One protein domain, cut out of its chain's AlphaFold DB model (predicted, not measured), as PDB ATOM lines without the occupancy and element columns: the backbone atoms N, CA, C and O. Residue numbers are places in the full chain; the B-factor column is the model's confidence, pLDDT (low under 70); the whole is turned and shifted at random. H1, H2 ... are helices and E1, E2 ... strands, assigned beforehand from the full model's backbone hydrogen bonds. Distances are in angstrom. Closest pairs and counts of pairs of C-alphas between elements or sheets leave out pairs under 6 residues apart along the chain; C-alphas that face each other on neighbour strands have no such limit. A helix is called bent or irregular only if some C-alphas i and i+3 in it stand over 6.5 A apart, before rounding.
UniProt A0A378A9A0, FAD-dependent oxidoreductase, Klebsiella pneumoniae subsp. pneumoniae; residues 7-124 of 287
ATOM      1  N   CYS A   7      96.470  54.585 190.073       38.09
ATOM      2  CA  CYS A   7      96.728  55.290 188.820       38.09
ATOM      3  C   CYS A   7      97.325  54.308 187.810       38.09
ATOM      4  O   CYS A   7      98.463  53.860 187.968       38.09
ATOM      5  N   ALA A   8      96.562  54.008 186.758       35.69
ATOM      6  CA  ALA A   8      97.076  53.385 185.546       35.69
ATOM      7  C   ALA A   8      97.511  54.493 184.580       35.69
ATOM      8  O   ALA A   8      96.693  55.304 184.145       35.69
ATOM      9  N   THR A   9      98.802  54.562 184.265       34.47
ATOM     10  CA  THR A   9      99.334  55.494 183.259       34.47
ATOM     11  C   THR A   9      99.780  54.711 182.031       34.47
ATOM     12  O   THR A   9     100.556  53.761 182.154       34.47
ATOM     13  N   ALA A  10      99.312  55.116 180.852       28.41
ATOM     14  CA  ALA A  10      99.759  54.566 179.577       28.41
ATOM     15  C   ALA A  10     101.119  55.158 179.159       28.41
ATOM     16  O   ALA A  10     101.305  56.367 179.258       28.41
ATOM     17  N   GLY A  11     102.015  54.292 178.666       29.48
ATOM     18  CA  GLY A  11     103.019  54.590 177.629       29.48
ATOM     19  C   GLY A  11     104.195  55.509 177.987       29.48
ATOM     20  O   GLY A  11     104.029  56.674 178.338       29.48
ATOM     21  N   SER A  12     105.424  55.002 177.837       29.67
ATOM     22  CA  SER A  12     106.678  55.708 178.134       29.67
ATOM     23  C   SER A  12     106.932  56.909 177.211       29.67
ATOM     24  O   SER A  12     107.012  56.762 175.992       29.67
ATOM     25  N   GLY A  13     107.154  58.089 177.793       29.36
ATOM     26  CA  GLY A  13     107.497  59.299 177.047       29.36
ATOM     27  C   GLY A  13     108.986  59.392 176.704       29.36
ATOM     28  O   GLY A  13     109.809  59.631 177.584       29.36
ATOM     29  N   TYR A  14     109.322  59.296 175.417       28.30
ATOM     30  CA  TYR A  14     110.515  59.939 174.857       28.30
ATOM     31  C   TYR A  14     110.140  61.371 174.447       28.30
ATOM     32  O   TYR A  14     109.193  61.562 173.684       28.30
ATOM     33  N   ALA A  15     110.865  62.378 174.941       36.28
ATOM     34  CA  ALA A  15     110.668  63.780 174.574       36.28
ATOM     35  C   ALA A  15     112.017  64.416 174.194       36.28
ATOM     36  O   ALA A  15     112.968  64.293 174.966       36.28
ATOM     37  N   PRO A  16     112.129  65.096 173.038       35.00
ATOM     38  CA  PRO A  16     113.365  65.749 172.633       35.00
ATOM     39  C   PRO A  16     113.560  67.091 173.348       35.00
ATOM     40  O   PRO A  16     112.610  67.794 173.706       35.00
ATOM     41  N   ASP A  17     114.828  67.441 173.537       33.81
ATOM     42  CA  ASP A  17     115.289  68.582 174.318       33.81
ATOM     43  C   ASP A  17     114.819  69.938 173.761       33.81
ATOM     44  O   ASP A  17     115.181  70.358 172.659       33.81
ATOM     45  N   GLY A  18     114.060  70.679 174.572       33.53
ATOM     46  CA  GLY A  18     113.686  72.072 174.326       33.53
ATOM     47  C   GLY A  18     113.187  72.727 175.614       33.53
ATOM     48  O   GLY A  18     112.490  72.097 176.390       33.53
ATOM     49  N   ALA A  19     113.526  73.993 175.869       32.16
ATOM     50  CA  ALA A  19     113.337  74.660 177.169       32.16
ATOM     51  C   ALA A  19     111.893  74.662 177.737       32.16
ATOM     52  O   ALA A  19     111.719  74.798 178.946       32.16
ATOM     53  N   ALA A  20     110.864  74.466 176.904       32.62
ATOM     54  CA  ALA A  20     109.484  74.282 177.359       32.62
ATOM     55  C   ALA A  20     109.237  72.904 178.010       32.62
ATOM     56  O   ALA A  20     108.344  72.778 178.841       32.62
ATOM     57  N   SER A  21     110.036  71.877 177.696       43.12
ATOM     58  CA  SER A  21     109.897  70.529 178.255       43.12
ATOM     59  C   SER A  21     110.369  70.431 179.711       43.12
ATOM     60  O   SER A  21     109.902  69.556 180.433       43.12
ATOM     61  N   GLY A  22     111.240  71.330 180.184       34.44
ATOM     62  CA  GLY A  22     111.778  71.281 181.549       34.44
ATOM     63  C   GLY A  22     110.746  71.596 182.639       34.44
ATOM     64  O   GLY A  22     110.735  70.951 183.684       34.44
ATOM     65  N   GLN A  23     109.836  72.545 182.398       37.66
ATOM     66  CA  GLN A  23     108.834  72.955 183.396       37.66
ATOM     67  C   GLN A  23     107.754  71.885 183.606       37.66
ATOM     68  O   GLN A  23     107.452  71.534 184.748       37.66
ATOM     69  N   TRP A  24     107.241  71.298 182.519       37.00
ATOM     70  CA  TRP A  24     106.276  70.192 182.580       37.00
ATOM     71  C   TRP A  24     106.876  68.943 183.233       37.00
ATOM     72  O   TRP A  24     106.215  68.284 184.035       37.00
ATOM     73  N   GLN A  25     108.155  68.658 182.969       54.09
ATOM     74  CA  GLN A  25     108.869  67.556 183.614       54.09
ATOM     75  C   GLN A  25     109.052  67.782 185.120       54.09
ATOM     76  O   GLN A  25     108.872  66.849 185.899       54.09
ATOM     77  N   CYS A  26     109.372  69.003 185.557       53.81
ATOM     78  CA  CYS A  26     109.489  69.326 186.981       53.81
ATOM     79  C   CYS A  26     108.147  69.208 187.716       53.81
ATOM     80  O   CYS A  26     108.108  68.659 188.818       53.81
ATOM     81  N   ALA A  27     107.054  69.679 187.107       63.00
ATOM     82  CA  ALA A  27     105.712  69.537 187.667       63.00
ATOM     83  C   ALA A  27     105.300  68.059 187.773       63.00
ATOM     84  O   ALA A  27     104.899  67.615 188.846       63.00
ATOM     85  N   GLY A  28     105.495  67.274 186.705       75.50
ATOM     86  CA  GLY A  28     105.214  65.836 186.706       75.50
ATOM     87  C   GLY A  28     106.039  65.066 187.740       75.50
ATOM     88  O   GLY A  28     105.499  64.242 188.472       75.50
ATOM     89  N   ARG A  29     107.334  65.385 187.881       79.06
ATOM     90  CA  ARG A  29     108.214  64.779 188.897       79.06
ATOM     91  C   ARG A  29     107.769  65.097 190.322       79.06
ATOM     92  O   ARG A  29     107.812  64.215 191.173       79.06
ATOM     93  N   ARG A  30     107.349  66.337 190.593       88.75
ATOM     94  CA  ARG A  30     106.846  66.729 191.918       88.75
ATOM     95  C   ARG A  30     105.514  66.061 192.235       88.75
ATOM     96  O   ARG A  30     105.364  65.553 193.336       88.75
ATOM     97  N   LEU A  31     104.596  65.998 191.270       92.50
ATOM     98  CA  LEU A  31     103.318  65.310 191.446       92.50
ATOM     99  C   LEU A  31     103.519  63.814 191.718       92.50
ATOM    100  O   LEU A  31     102.947  63.286 192.667       92.50
ATOM    101  N   LEU A  32     104.376  63.155 190.932       91.06
ATOM    102  CA  LEU A  32     104.737  61.756 191.154       91.06
ATOM    103  C   LEU A  32     105.341  61.562 192.547       91.06
ATOM    104  O   LEU A  32     104.951  60.641 193.258       91.06
ATOM    105  N   ARG A  33     106.253  62.451 192.960       91.62
ATOM    106  CA  ARG A  33     106.853  62.396 194.295       91.62
ATOM    107  C   ARG A  33     105.799  62.505 195.398       91.62
ATOM    108  O   ARG A  33     105.766  61.639 196.262       91.62
ATOM    109  N   SER A  34     104.921  63.505 195.336       95.25
ATOM    110  CA  SER A  34     103.839  63.679 196.312       95.25
ATOM    111  C   SER A  34     102.904  62.469 196.368       95.25
ATOM    112  O   SER A  34     102.488  62.068 197.448       95.25
ATOM    113  N   ALA A  35     102.584  61.867 195.221       93.75
ATOM    114  CA  ALA A  35     101.731  60.684 195.161       93.75
ATOM    115  C   ALA A  35     102.402  59.449 195.787       93.75
ATOM    116  O   ALA A  35     101.752  58.706 196.520       93.75
ATOM    117  N   LEU A  36     103.702  59.255 195.549       93.50
ATOM    118  CA  LEU A  36     104.481  58.198 196.199       93.50
ATOM    119  C   LEU A  36     104.565  58.410 197.716       93.50
ATOM    120  O   LEU A  36     104.344  57.465 198.467       93.50
ATOM    121  N   ASP A  37     104.813  59.646 198.165       95.62
ATOM    122  CA  ASP A  37     104.843  59.993 199.594       95.62
ATOM    123  C   ASP A  37     103.469  59.770 200.267       95.62
ATOM    124  O   ASP A  37     103.403  59.427 201.445       95.62
ATOM    125  N   ALA A  38     102.370  59.899 199.514       96.56
ATOM    126  CA  ALA A  38     101.010  59.600 199.966       96.56
ATOM    127  C   ALA A  38     100.624  58.106 199.878       96.56
ATOM    128  O   ALA A  38      99.492  57.747 200.202       96.56
ATOM    129  N   GLY A  39     101.529  57.227 199.429       94.81
ATOM    130  CA  GLY A  39     101.278  55.785 199.325       94.81
ATOM    131  C   GLY A  39     100.379  55.369 198.154       94.81
ATOM    132  O   GLY A  39      99.776  54.295 198.194       94.81
ATOM    133  N   VAL A  40     100.269  56.195 197.107       95.06
ATOM    134  CA  VAL A  40      99.525  55.848 195.886       95.06
ATOM    135  C   VAL A  40     100.193  54.660 195.192       95.06
ATOM    136  O   VAL A  40     101.407  54.643 194.980       95.06
ATOM    137  N   ARG A  41      99.388  53.666 194.799       92.00
ATOM    138  CA  ARG A  41      99.868  52.509 194.035       92.00
ATOM    139  C   ARG A  41      99.805  52.814 192.544       92.00
ATOM    140  O   ARG A  41      98.754  53.187 192.020       92.00
ATOM    141  N   PHE A  42     100.930  52.615 191.870       91.44
ATOM    142  CA  PHE A  42     101.049  52.777 190.428       91.44
ATOM    143  C   PHE A  42     101.104  51.412 189.761       91.44
ATOM    144  O   PHE A  42     101.957  50.592 190.100       91.44
ATOM    145  N   GLN A  43     100.223  51.199 188.788       90.06
ATOM    146  CA  GLN A  43     100.278  50.038 187.913       90.06
ATOM    147  C   GLN A  43     100.621  50.522 186.504       90.06
ATOM    148  O   GLN A  43      99.820  51.172 185.832       90.06
ATOM    149  N   LEU A  44     101.841  50.221 186.069       90.56
ATOM    150  CA  LEU A  44     102.304  50.524 184.717       90.56
ATOM    151  C   LEU A  44     101.946  49.377 183.769       90.56
ATOM    152  O   LEU A  44     101.694  48.256 184.214       90.56
ATOM    153  N   ASN A  45     101.939  49.667 182.466       89.19
ATOM    154  CA  ASN A  45     101.649  48.694 181.403       89.19
ATOM    155  C   ASN A  45     100.308  47.959 181.581       89.19
ATOM    156  O   ASN A  45     100.154  46.836 181.114       89.19
ATOM    157  N   ALA A  46      99.339  48.595 182.243       92.50
ATOM    158  CA  ALA A  46      98.037  48.006 182.524       92.50
ATOM    159  C   ALA A  46      96.904  48.835 181.905       92.50
ATOM    160  O   ALA A  46      96.255  49.615 182.606       92.50
ATOM    161  N   PRO A  47      96.684  48.736 180.581       92.75
ATOM    162  CA  PRO A  47      95.605  49.469 179.933       92.75
ATOM    163  C   PRO A  47      94.249  49.008 180.479       92.75
ATOM    164  O   PRO A  47      94.017  47.810 180.671       92.75
ATOM    165  N   VAL A  48      93.354  49.966 180.728       94.62
ATOM    166  CA  VAL A  48      91.981  49.700 181.176       94.62
ATOM    167  C   VAL A  48      91.164  49.207 179.986       94.62
ATOM    168  O   VAL A  48      91.101  49.872 178.958       94.62
ATOM    169  N   VAL A  49      90.534  48.043 180.133       93.38
ATOM    170  CA  VAL A  49      89.768  47.373 179.072       93.38
ATOM    171  C   VAL A  49      88.287  47.723 179.156       93.38
ATOM    172  O   VAL A  49      87.653  47.990 178.140       93.38
ATOM    173  N   ARG A  50      87.723  47.712 180.368       95.25
ATOM    174  CA  ARG A  50      86.314  48.034 180.619       95.25
ATOM    175  C   ARG A  50      86.110  48.561 182.030       95.25
ATOM    176  O   ARG A  50      86.869  48.225 182.941       95.25
ATOM    177  N   LEU A  51      85.063  49.356 182.209       96.81
ATOM    178  CA  LEU A  51      84.584  49.762 183.524       96.81
ATOM    179  C   LEU A  51      83.621  48.704 184.069       96.81
ATOM    180  O   LEU A  51      82.849  48.109 183.319       96.81
ATOM    181  N   LEU A  52      83.688  48.460 185.372       95.06
ATOM    182  CA  LEU A  52      82.724  47.618 186.070       95.06
ATOM    183  C   LEU A  52      81.510  48.472 186.437       95.06
ATOM    184  O   LEU A  52      81.664  49.613 186.876       95.06
ATOM    185  N   GLN A  53      80.313  47.921 186.257       92.81
ATOM    186  CA  GLN A  53      79.054  48.568 186.618       92.81
ATOM    187  C   GLN A  53      78.318  47.723 187.659       92.81
ATOM    188  O   GLN A  53      78.321  46.494 187.600       92.81
ATOM    189  N   GLY A  54      77.674  48.391 188.608       85.88
ATOM    190  CA  GLY A  54      76.794  47.811 189.612       85.88
ATOM    191  C   GLY A  54      75.593  48.721 189.884       85.88
ATOM    192  O   GLY A  54      75.425  49.740 189.212       85.88
ATOM    193  N   PRO A  55      74.763  48.397 190.890       81.19
ATOM    194  CA  PRO A  55      73.568  49.176 191.214       81.19
ATOM    195  C   PRO A  55      73.801  50.685 191.430       81.19
ATOM    196  O   PRO A  55      72.978  51.463 190.953       81.19
ATOM    197  N   PRO A  56      74.894  51.145 192.085       82.38
ATOM    198  CA  PRO A  56      75.140  52.578 192.262       82.38
ATOM    199  C   PRO A  56      75.833  53.247 191.058       82.38
ATOM    200  O   PRO A  56      76.182  54.422 191.147       82.38
ATOM    201  N   GLY A  57      76.067  52.533 189.948       91.12
ATOM    202  CA  GLY A  57      76.823  53.022 188.791       91.12
ATOM    203  C   GLY A  57      78.176  52.327 188.634       91.12
ATOM    204  O   GLY A  57      78.265  51.108 188.759       91.12
ATOM    205  N   VAL A  58      79.234  53.078 188.317       95.31
ATOM    206  CA  VAL A  58      80.581  52.510 188.118       95.31
ATOM    207  C   VAL A  58      81.154  52.018 189.452       95.31
ATOM    208  O   VAL A  58      81.258  52.790 190.400       95.31
ATOM    209  N   SER A  59      81.548  50.747 189.508       95.56
ATOM    210  CA  SER A  59      82.040  50.058 190.714       95.56
ATOM    211  C   SER A  59      83.505  49.620 190.627       95.56
ATOM    212  O   SER A  59      84.012  48.930 191.514       95.56
ATOM    213  N   GLY A  60      84.207  49.994 189.555       95.88
ATOM    214  CA  GLY A  60      85.598  49.613 189.356       95.88
ATOM    215  C   GLY A  60      86.014  49.568 187.892       95.88
ATOM    216  O   GLY A  60      85.351  50.129 187.017       95.88
ATOM    217  N   ALA A  61      87.116  48.877 187.621       96.88
ATOM    218  CA  ALA A  61      87.651  48.696 186.279       96.88
ATOM    219  C   ALA A  61      88.375  47.353 186.132       96.88
ATOM    220  O   ALA A  61      88.882  46.784 187.099       96.88
ATOM    221  N   VAL A  62      88.453  46.880 184.892       96.31
ATOM    222  CA  VAL A  62      89.265  45.727 184.501       96.31
ATOM    223  C   VAL A  62      90.450  46.222 183.693       96.31
ATOM    224  O   VAL A  62      90.281  46.931 182.699       96.31
ATOM    225  N   LEU A  63      91.651  45.851 184.122       95.25
ATOM    226  CA  LEU A  63      92.904  46.187 183.465       95.25
ATOM    227  C   LEU A  63      93.486  44.931 182.823       95.25
ATOM    228  O   LEU A  63      93.331  43.830 183.349       95.25
ATOM    229  N   ARG A  64      94.197  45.083 181.712       93.62
ATOM    230  CA  ARG A  64      94.984  43.991 181.130       93.62
ATOM    231  C   ARG A  64      96.380  43.968 181.745       93.62
ATOM    232  O   ARG A  64      96.970  45.021 181.942       93.62
ATOM    233  N   SER A  65      96.918  42.782 181.989       90.12
ATOM    234  CA  SER A  65      98.310  42.548 182.375       90.12
ATOM    235  C   SER A  65      98.840  41.313 181.647       90.12
ATOM    236  O   SER A  65      98.054  40.523 181.117       90.12
ATOM    237  N   ASP A  66     100.156  41.113 181.647       86.31
ATOM    238  CA  ASP A  66     100.798  39.935 181.048       86.31
ATOM    239  C   ASP A  66     100.313  38.621 181.692       86.31
ATOM    240  O   ASP A  66     100.279  37.578 181.046       86.31
ATOM    241  N   GLY A  67      99.890  38.679 182.962       85.56
ATOM    242  CA  GLY A  67      99.333  37.550 183.714       85.56
ATOM    243  C   GLY A  67      97.814  37.366 183.602       85.56
ATOM    244  O   GLY A  67      97.267  36.531 184.317       85.56
ATOM    245  N   GLY A  68      97.126  38.145 182.758       90.00
ATOM    246  CA  GLY A  68      95.667  38.108 182.601       90.00
ATOM    247  C   GLY A  68      94.956  39.395 183.031       90.00
ATOM    248  O   GLY A  68      95.579  40.439 183.240       90.00
ATOM    249  N   GLU A  69      93.626  39.338 183.116       94.50
ATOM    250  CA  GLU A  69      92.809  40.474 183.556       94.50
ATOM    251  C   GLU A  69      92.976  40.726 185.065       94.50
ATOM    252  O   GLU A  69      92.902  39.812 185.882       94.50
ATOM    253  N   ILE A  70      93.171  41.990 185.443       94.00
ATOM    254  CA  ILE A  70      93.194  42.455 186.830       94.00
ATOM    255  C   ILE A  70      91.881  43.181 187.102       94.00
ATOM    256  O   ILE A  70      91.578  44.191 186.468       94.00
ATOM    257  N   HIS A  71      91.123  42.685 188.074       95.12
ATOM    258  CA  HIS A  71      89.874  43.296 188.513       95.12
ATOM    259  C   HIS A  71      90.150  44.228 189.692       95.12
ATOM    260  O   HIS A  71      90.710  43.812 190.705       95.12
ATOM    261  N   VAL A  72      89.759  45.494 189.555       94.75
ATOM    262  CA  VAL A  72      89.908  46.502 190.605       94.75
ATOM    263  C   VAL A  72      88.532  47.028 190.969       94.75
ATOM    264  O   VAL A  72      87.905  47.729 190.179       94.75
ATOM    265  N   GLU A  73      88.084  46.712 192.179       95.00
ATOM    266  CA  GLU A  73      86.879  47.290 192.771       95.00
ATOM    267  C   GLU A  73      87.201  48.659 193.381       95.00
ATOM    268  O   GLU A  73      88.200  48.826 194.087       95.00
ATOM    269  N   ALA A  74      86.362  49.651 193.096       92.94
ATOM    270  CA  ALA A  74      86.520  51.009 193.597       92.94
ATOM    271  C   ALA A  74      85.162  51.711 193.716       92.94
ATOM    272  O   ALA A  74      84.284  51.532 192.880       92.94
ATOM    273  N   GLY A  75      85.008  52.575 194.723       91.81
ATOM    274  CA  GLY A  75      83.792  53.387 194.873       91.81
ATOM    275  C   GLY A  75      83.641  54.488 193.816       91.81
ATOM    276  O   GLY A  75      82.556  55.031 193.651       91.81
ATOM    277  N   ALA A  76      84.726  54.833 193.118       92.81
ATOM    278  CA  ALA A  76      84.731  55.780 192.009       92.81
ATOM    279  C   ALA A  76      85.930  55.516 191.088       92.81
ATOM    280  O   ALA A  76      86.978  55.043 191.534       92.81
ATOM    281  N   VAL A  77      85.789  55.880 189.811       95.12
ATOM    282  CA  VAL A  77      86.854  55.817 188.803       95.12
ATOM    283  C   VAL A  77      87.040  57.200 188.188       95.12
ATOM    284  O   VAL A  77      86.077  57.823 187.749       95.12
ATOM    285  N   VAL A  78      88.286  57.675 188.137       96.00
ATOM    286  CA  VAL A  78      88.651  58.951 187.509       96.00
ATOM    287  C   VAL A  78      89.396  58.668 186.207       96.00
ATOM    288  O   VAL A  78      90.498  58.120 186.222       96.00
ATOM    289  N   LEU A  79      88.810  59.059 185.075       95.00
ATOM    290  CA  LEU A  79      89.428  58.920 183.756       95.00
ATOM    291  C   LEU A  79      90.270  60.163 183.437       95.00
ATOM    292  O   LEU A  79      89.756  61.179 182.983       95.00
ATOM    293  N   ALA A  80      91.580  60.068 183.662       94.12
ATOM    294  CA  ALA A  80      92.562  61.109 183.339       94.12
ATOM    295  C   ALA A  80      93.490  60.674 182.185       94.12
ATOM    296  O   ALA A  80      94.702  60.876 182.220       94.12
ATOM    297  N   CYS A  81      92.919  60.026 181.166       90.62
ATOM    298  CA  CYS A  81      93.654  59.281 180.135       90.62
ATOM    299  C   CYS A  81      94.146  60.132 178.948       90.62
ATOM    300  O   CYS A  81      94.555  59.577 177.934       90.62
ATOM    301  N   GLY A  82      94.082  61.462 179.040       90.12
ATOM    302  CA  GLY A  82      94.403  62.356 177.928       90.12
ATOM    303  C   GLY A  82      93.210  62.626 177.005       90.12
ATOM    304  O   GLY A  82      92.081  62.767 177.462       90.12
ATOM    305  N   GLY A  83      93.481  62.768 175.709       91.62
ATOM    306  CA  GLY A  83      92.520  63.193 174.688       91.62
ATOM    307  C   GLY A  83      92.524  62.264 173.473       91.62
ATOM    308  O   GLY A  83      92.879  61.095 173.571       91.62
ATOM    309  N   PHE A  84      92.140  62.785 172.307       92.25
ATOM    310  CA  PHE A  84      92.002  62.004 171.068       92.25
ATOM    311  C   PHE A  84      92.824  62.516 169.861       92.25
ATOM    312  O   PHE A  84      92.394  62.333 168.723       92.25
ATOM    313  N   PRO A  85      94.011  63.141 170.027       88.88
ATOM    314  CA  PRO A  85      94.743  63.728 168.901       88.88
ATOM    315  C   PRO A  85      95.269  62.710 167.874       88.88
ATOM    316  O   PRO A  85      95.716  63.120 166.808       88.88
ATOM    317  N   HIS A  86      95.249  61.410 168.190       88.06
ATOM    318  CA  HIS A  86      95.615  60.329 167.265       88.06
ATOM    319  C   HIS A  86      94.446  59.380 166.947       88.06
ATOM    320  O   HIS A  86      94.632  58.391 166.241       88.06
ATOM    321  N   ASP A  87      93.232  59.679 167.419       90.62
ATOM    322  CA  ASP A  87      92.026  58.921 167.066       90.62
ATOM    323  C   ASP A  87      91.532  59.343 165.678       90.62
ATOM    324  O   ASP A  87      90.789  60.313 165.524       90.62
ATOM    325  N   ARG A  88      91.955  58.612 164.643       87.56
ATOM    326  CA  ARG A  88      91.598  58.927 163.250       87.56
ATOM    327  C   ARG A  88      90.091  58.967 163.012       87.56
ATOM    328  O   ARG A  88      89.630  59.821 162.264       87.56
ATOM    329  N   GLN A  89      89.335  58.067 163.640       88.62
ATOM    330  CA  GLN A  89      87.891  57.999 163.447       88.62
ATOM    331  C   GLN A  89      87.212  59.209 164.087       88.62
ATOM    332  O   GLN A  89      86.401  59.869 163.440       88.62
ATOM    333  N   ARG A  90      87.578  59.542 165.330       90.00
ATOM    334  CA  ARG A  90      87.017  60.711 166.015       90.00
ATOM    335  C   ARG A  90      87.403  62.005 165.316       90.00
ATOM    336  O   ARG A  90      86.543  62.848 165.091       90.00
ATOM    337  N   LEU A  91      88.673  62.152 164.937       89.81
ATOM    338  CA  LEU A  91      89.146  63.314 164.185       89.81
ATOM    339  C   LEU A  91      88.352  63.485 162.890       89.81
ATOM    340  O   LEU A  91      87.908  64.593 162.611       89.81
ATOM    341  N   ALA A  92      88.098  62.404 162.151       86.94
ATOM    342  CA  ALA A  92      87.327  62.494 160.919       86.94
ATOM    343  C   ALA A  92      85.875  62.959 161.138       86.94
ATOM    344  O   ALA A  92      85.305  63.623 160.277       86.94
ATOM    345  N   GLN A  93      85.292  62.647 162.298       87.75
ATOM    346  CA  GLN A  93      83.929  63.045 162.657       87.75
ATOM    347  C   GLN A  93      83.827  64.502 163.119       87.75
ATOM    348  O   GLN A  93      82.841  65.166 162.810       87.75
ATOM    349  N   VAL A  94      84.809  64.997 163.884       88.00
ATOM    350  CA  VAL A  94      84.688  66.288 164.597       88.00
ATOM    351  C   VAL A  94      85.670  67.360 164.124       88.00
ATOM    352  O   VAL A  94      85.599  68.505 164.566       88.00
ATOM    353  N   VAL A  95      86.595  67.028 163.220       85.75
ATOM    354  CA  VAL A  95      87.646  67.935 162.745       85.75
ATOM    355  C   VAL A  95      87.625  67.994 161.214       85.75
ATOM    356  O   VAL A  95      88.295  67.199 160.560       85.75
ATOM    357  N   PRO A  96      86.911  68.968 160.615       79.75
ATOM    358  CA  PRO A  96      86.693  69.016 159.165       79.75
ATOM    359  C   PRO A  96      87.974  68.981 158.319       79.75
ATOM    360  O   PRO A  96      88.043  68.265 157.328       79.75
ATOM    361  N   HIS A  97      89.028  69.696 158.732       77.12
ATOM    362  CA  HIS A  97      90.310  69.717 158.008       77.12
ATOM    363  C   HIS A  97      91.136  68.429 158.163       77.12
ATOM    364  O   HIS A  97      92.178  68.297 157.531       77.12
ATOM    365  N   ALA A  98      90.710  67.507 159.029       76.50
ATOM    366  CA  ALA A  98      91.342  66.213 159.258       76.50
ATOM    367  C   ALA A  98      90.448  65.039 158.816       76.50
ATOM    368  O   ALA A  98      90.791  63.889 159.089       76.50
ATOM    369  N   ALA A  99      89.333  65.315 158.121       72.50
ATOM    370  CA  ALA A  99      88.366  64.319 157.652       72.50
ATOM    371  C   ALA A  99      89.006  63.198 156.814       72.50
ATOM    372  O   ALA A  99      88.675  62.028 156.979       72.50
ATOM    373  N   GLU A 100      89.978  63.544 155.971       67.25
ATOM    374  CA  GLU A 100      90.680  62.603 155.085       67.25
ATOM    375  C   GLU A 100      91.952  62.007 155.724       67.25
ATOM    376  O   GLU A 100      92.755  61.350 155.063       67.25
ATOM    377  N   GLY A 101      92.178  62.244 157.021       55.06
ATOM    378  CA  GLY A 101      93.305  61.699 157.785       55.06
ATOM    379  C   GLY A 101      94.679  62.308 157.472       55.06
ATOM    380  O   GLY A 101      95.629  62.075 158.222       55.06
ATOM    381  N   TYR A 102      94.806  63.110 156.412       53.03
ATOM    382  CA  TYR A 102      96.028  63.837 156.077       53.03
ATOM    383  C   TYR A 102      95.968  65.280 156.598       53.03
ATOM    384  O   TYR A 102      94.977  65.974 156.412       53.03
ATOM    385  N   GLY A 103      97.041  65.748 157.249       61.28
ATOM    386  CA  GLY A 103      97.204  67.157 157.645       61.28
ATOM    387  C   GLY A 103      97.058  67.468 159.138       61.28
ATOM    388  O   GLY A 103      97.449  68.558 159.555       61.28
ATOM    389  N   HIS A 104      96.591  66.527 159.965       76.00
ATOM    390  CA  HIS A 104      96.623  66.684 161.422       76.00
ATOM    391  C   HIS A 104      97.920  66.112 161.998       76.00
ATOM    392  O   HIS A 104      98.162  64.907 161.962       76.00
ATOM    393  N   PHE A 105      98.763  66.990 162.537       79.94
ATOM    394  CA  PHE A 105     100.009  66.611 163.193       79.94
ATOM    395  C   PHE A 105      99.936  67.005 164.662       79.94
ATOM    396  O   PHE A 105      99.781  68.181 164.989       79.94
ATOM    397  N   SER A 106     100.074  66.020 165.544       81.44
ATOM    398  CA  SER A 106     100.027  66.236 166.985       81.44
ATOM    399  C   SER A 106     101.407  66.100 167.620       81.44
ATOM    400  O   SER A 106     102.201  65.239 167.242       81.44
ATOM    401  N   ALA A 107     101.671  66.952 168.610       78.62
ATOM    402  CA  ALA A 107     102.818  66.832 169.509       78.62
ATOM    403  C   ALA A 107     102.523  65.934 170.729       78.62
ATOM    404  O   ALA A 107     103.413  65.693 171.542       78.62
ATOM    405  N   ALA A 108     101.281  65.465 170.887       83.19
ATOM    406  CA  ALA A 108     100.906  64.557 171.964       83.19
ATOM    407  C   ALA A 108     101.501  63.152 171.746       83.19
ATOM    408  O   ALA A 108     101.724  62.769 170.592       83.19
ATOM    409  N   PRO A 109     101.693  62.360 172.819       82.62
ATOM    410  CA  PRO A 109     102.145  60.975 172.707       82.62
ATOM    411  C   PRO A 109     101.283  60.170 171.723       82.62
ATOM    412  O   PRO A 109     100.062  60.352 171.728       82.62
ATOM    413  N   PRO A 110     101.881  59.290 170.898       83.25
ATOM    414  CA  PRO A 110     101.159  58.518 169.880       83.25
ATOM    415  C   PRO A 110     100.067  57.618 170.474       83.25
ATOM    416  O   PRO A 110      99.048  57.384 169.831       83.25
ATOM    417  N   ASP A 111     100.237  57.190 171.726       85.44
ATOM    418  CA  ASP A 111      99.279  56.341 172.442       85.44
ATOM    419  C   ASP A 111      98.001  57.092 172.859       85.44
ATOM    420  O   ASP A 111      97.030  56.483 173.300       85.44
ATOM    421  N   ASN A 112      97.953  58.418 172.694       88.62
ATOM    422  CA  ASN A 112      96.798  59.241 173.045       88.62
ATOM    423  C   ASN A 112      95.696  59.149 171.965       88.62
ATOM    424  O   ASN A 112      95.487  60.071 171.168       88.62
ATOM    425  N   GLN A 113      95.024  57.998 171.919       90.56
ATOM    426  CA  GLN A 113      94.071  57.602 170.875       90.56
ATOM    427  C   GLN A 113      92.599  57.688 171.316       90.56
ATOM    428  O   GLN A 113      91.741  57.033 170.725       90.56
ATOM    429  N   GLY A 114      92.276  58.443 172.370       92.44
ATOM    430  CA  GLY A 114      90.891  58.642 172.815       92.44
ATOM    431  C   GLY A 114      90.263  57.466 173.575       92.44
ATOM    432  O   GLY A 114      89.044  57.428 173.726       92.44
ATOM    433  N   GLU A 115      91.050  56.511 174.078       92.06
ATOM    434  CA  GLU A 115      90.526  55.329 174.787       92.06
ATOM    435  C   GLU A 115      89.710  55.691 176.034       92.06
ATOM    436  O   GLU A 115      88.630  55.145 176.241       92.06
ATOM    437  N   GLY A 116      90.167  56.669 176.824       94.06
ATOM    438  CA  GLY A 116      89.423  57.142 177.998       94.06
ATOM    439  C   GLY A 116      88.060  57.745 177.649       94.06
ATOM    440  O   GLY A 116      87.098  57.545 178.383       94.06
ATOM    441  N   ILE A 117      87.952  58.421 176.502       95.31
ATOM    442  CA  ILE A 117      86.672  58.958 176.016       95.31
ATOM    443  C   ILE A 117      85.720  57.804 175.697       95.31
ATOM    444  O   ILE A 117      84.592  57.804 176.180       95.31
ATOM    445  N   ARG A 118      86.197  56.778 174.977       95.25
ATOM    446  CA  ARG A 118      85.397  55.584 174.656       95.25
ATOM    447  C   ARG A 118      84.954  54.815 175.903       95.25
ATOM    448  O   ARG A 118      83.823  54.343 175.957       95.25
ATOM    449  N   LEU A 119      85.814  54.713 176.920       95.62
ATOM    450  CA  LEU A 119      85.455  54.112 178.211       95.62
ATOM    451  C   LEU A 119      84.333  54.894 178.899       95.62
ATOM    452  O   LEU A 119      83.382  54.286 179.386       95.62
ATOM    453  N   GLY A 120      84.404  56.228 178.892       95.56
ATOM    454  CA  GLY A 120      83.333  57.085 179.398       95.56
ATOM    455  C   GLY A 120      82.022  56.885 178.634       95.56
ATOM    456  O   GLY A 120      80.981  56.668 179.247       95.56
ATOM    457  N   GLU A 121      82.081  56.885 177.300       95.44
ATOM    458  CA  GLU A 121      80.919  56.643 176.433       95.44
ATOM    459  C   GLU A 121      80.276  55.270 176.687       95.44
ATOM    460  O   GLU A 121      79.051  55.167 176.739       95.44
ATOM    461  N   SER A 122      81.072  54.220 176.936       95.00
ATOM    462  CA  SER A 122      80.546  52.863 177.178       95.00
ATOM    463  C   SER A 122      79.676  52.724 178.431       95.00
ATOM    464  O   SER A 122      78.907  51.771 178.531       95.00
ATOM    465  N   VAL A 123      79.769  53.668 179.371       95.00
ATOM    466  CA  VAL A 123      78.954  53.695 180.597       95.00
ATOM    467  C   VAL A 123      77.936  54.838 180.597       95.00
ATOM    468  O   VAL A 123      77.430  55.219 181.649       95.00
ATOM    469  N   GLY A 124      77.620  55.382 179.416       93.81
ATOM    470  CA  GLY A 124      76.602  56.419 179.228       93.81
ATOM    471  C   GLY A 124      77.127  57.856 179.273       93.81
ATOM    472  O   GLY A 124      76.331  58.794 179.225       93.81
TER     473      GLY A 124
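This is residues 7 to 124 of the 287 residues of the protein "FAD-dependent oxidoreductase" of Klebsiella pneumoniae subsp. pneumoniae (UniProt A0A378A9A0). A loose, open model: the hairpin strands E3, E4 and E5 make one small sheet with H3 grazing it, while the long helix H1 stands off on another side, tied in by the short parallel pair E1 and E2. H2 lies far from the sheet, on long loops that run out to it and back to H3. The printed part has 118 residues, with three named helices and five named strands in the order E1 H1 E2 E3 E4 E5 H2 H3, and its class is mixed, helices and strands. The sheet of three has the order E3, E4, E5 and is antiparallel. The whole is loose, with a radius of gyration of the C-alphas of 16.8 A and spans of 43 by 35 by 27 A.

E1 is residues 7 to 9, 6.1 A long, with C-alpha 7 at (96.728, 55.290, 188.820). H1 is residues 19 to 37, 28.1 A long, from C-alpha 19 at (113.337, 74.660, 177.169); it is neither bent nor irregular, but only just: C-alphas 20 and 23 are 6.2 A apart. E2 is residues 41 to 44, 9.8 A, E3 residues 48 to 54, 17.5 A, E4 residues 57 to 65, 24.7 A, and E5 residues 68 to 73, 16.3 A. H2 is residues 88 to 94, 10.2 A, and H3 residues 115 to 122, 10.6 A, ending with C-alpha 122 at (80.546, 52.863, 177.178).

E1, H1 and E2 form a strand-helix-strand unit, two parallel neighbour strands with a helix between, and its crossover is right-handed. E1 and E2 stand at 21 degrees, with N 43 and O 7 3.3 A apart, within hydrogen-bond range. E3, E4 and E5 form a meander, each strand the antiparallel neighbour of the one before. In the hairpin E3 and E4, at 151 degrees, N 49 and O 62 are 2.8 A apart; in the hairpin E4 and E5, at 153 degrees, N 70 and O 63 are 2.8 A apart. H3 is on this sheet but only grazes it, with residues 115 to 122; the closest C-alphas of E3 and H3, those of Arg 50 and Leu 119, are 6.6 A apart. H1 and H2 are not on it, and no helix touches another. Every O i to N i+4 pair is within hydrogen-bond range in H2 and H3, and 13 of 15 are in H1.

The C-alphas farthest apart, of Ala 19 and Pro 55, are 49.3 A apart. The printed part has no cut. The links E5 to H2 and H2 to H3 are long. Mean pLDDT of the printed part is 79.7; residues 7 to 27 and 100 to 103 are under 70.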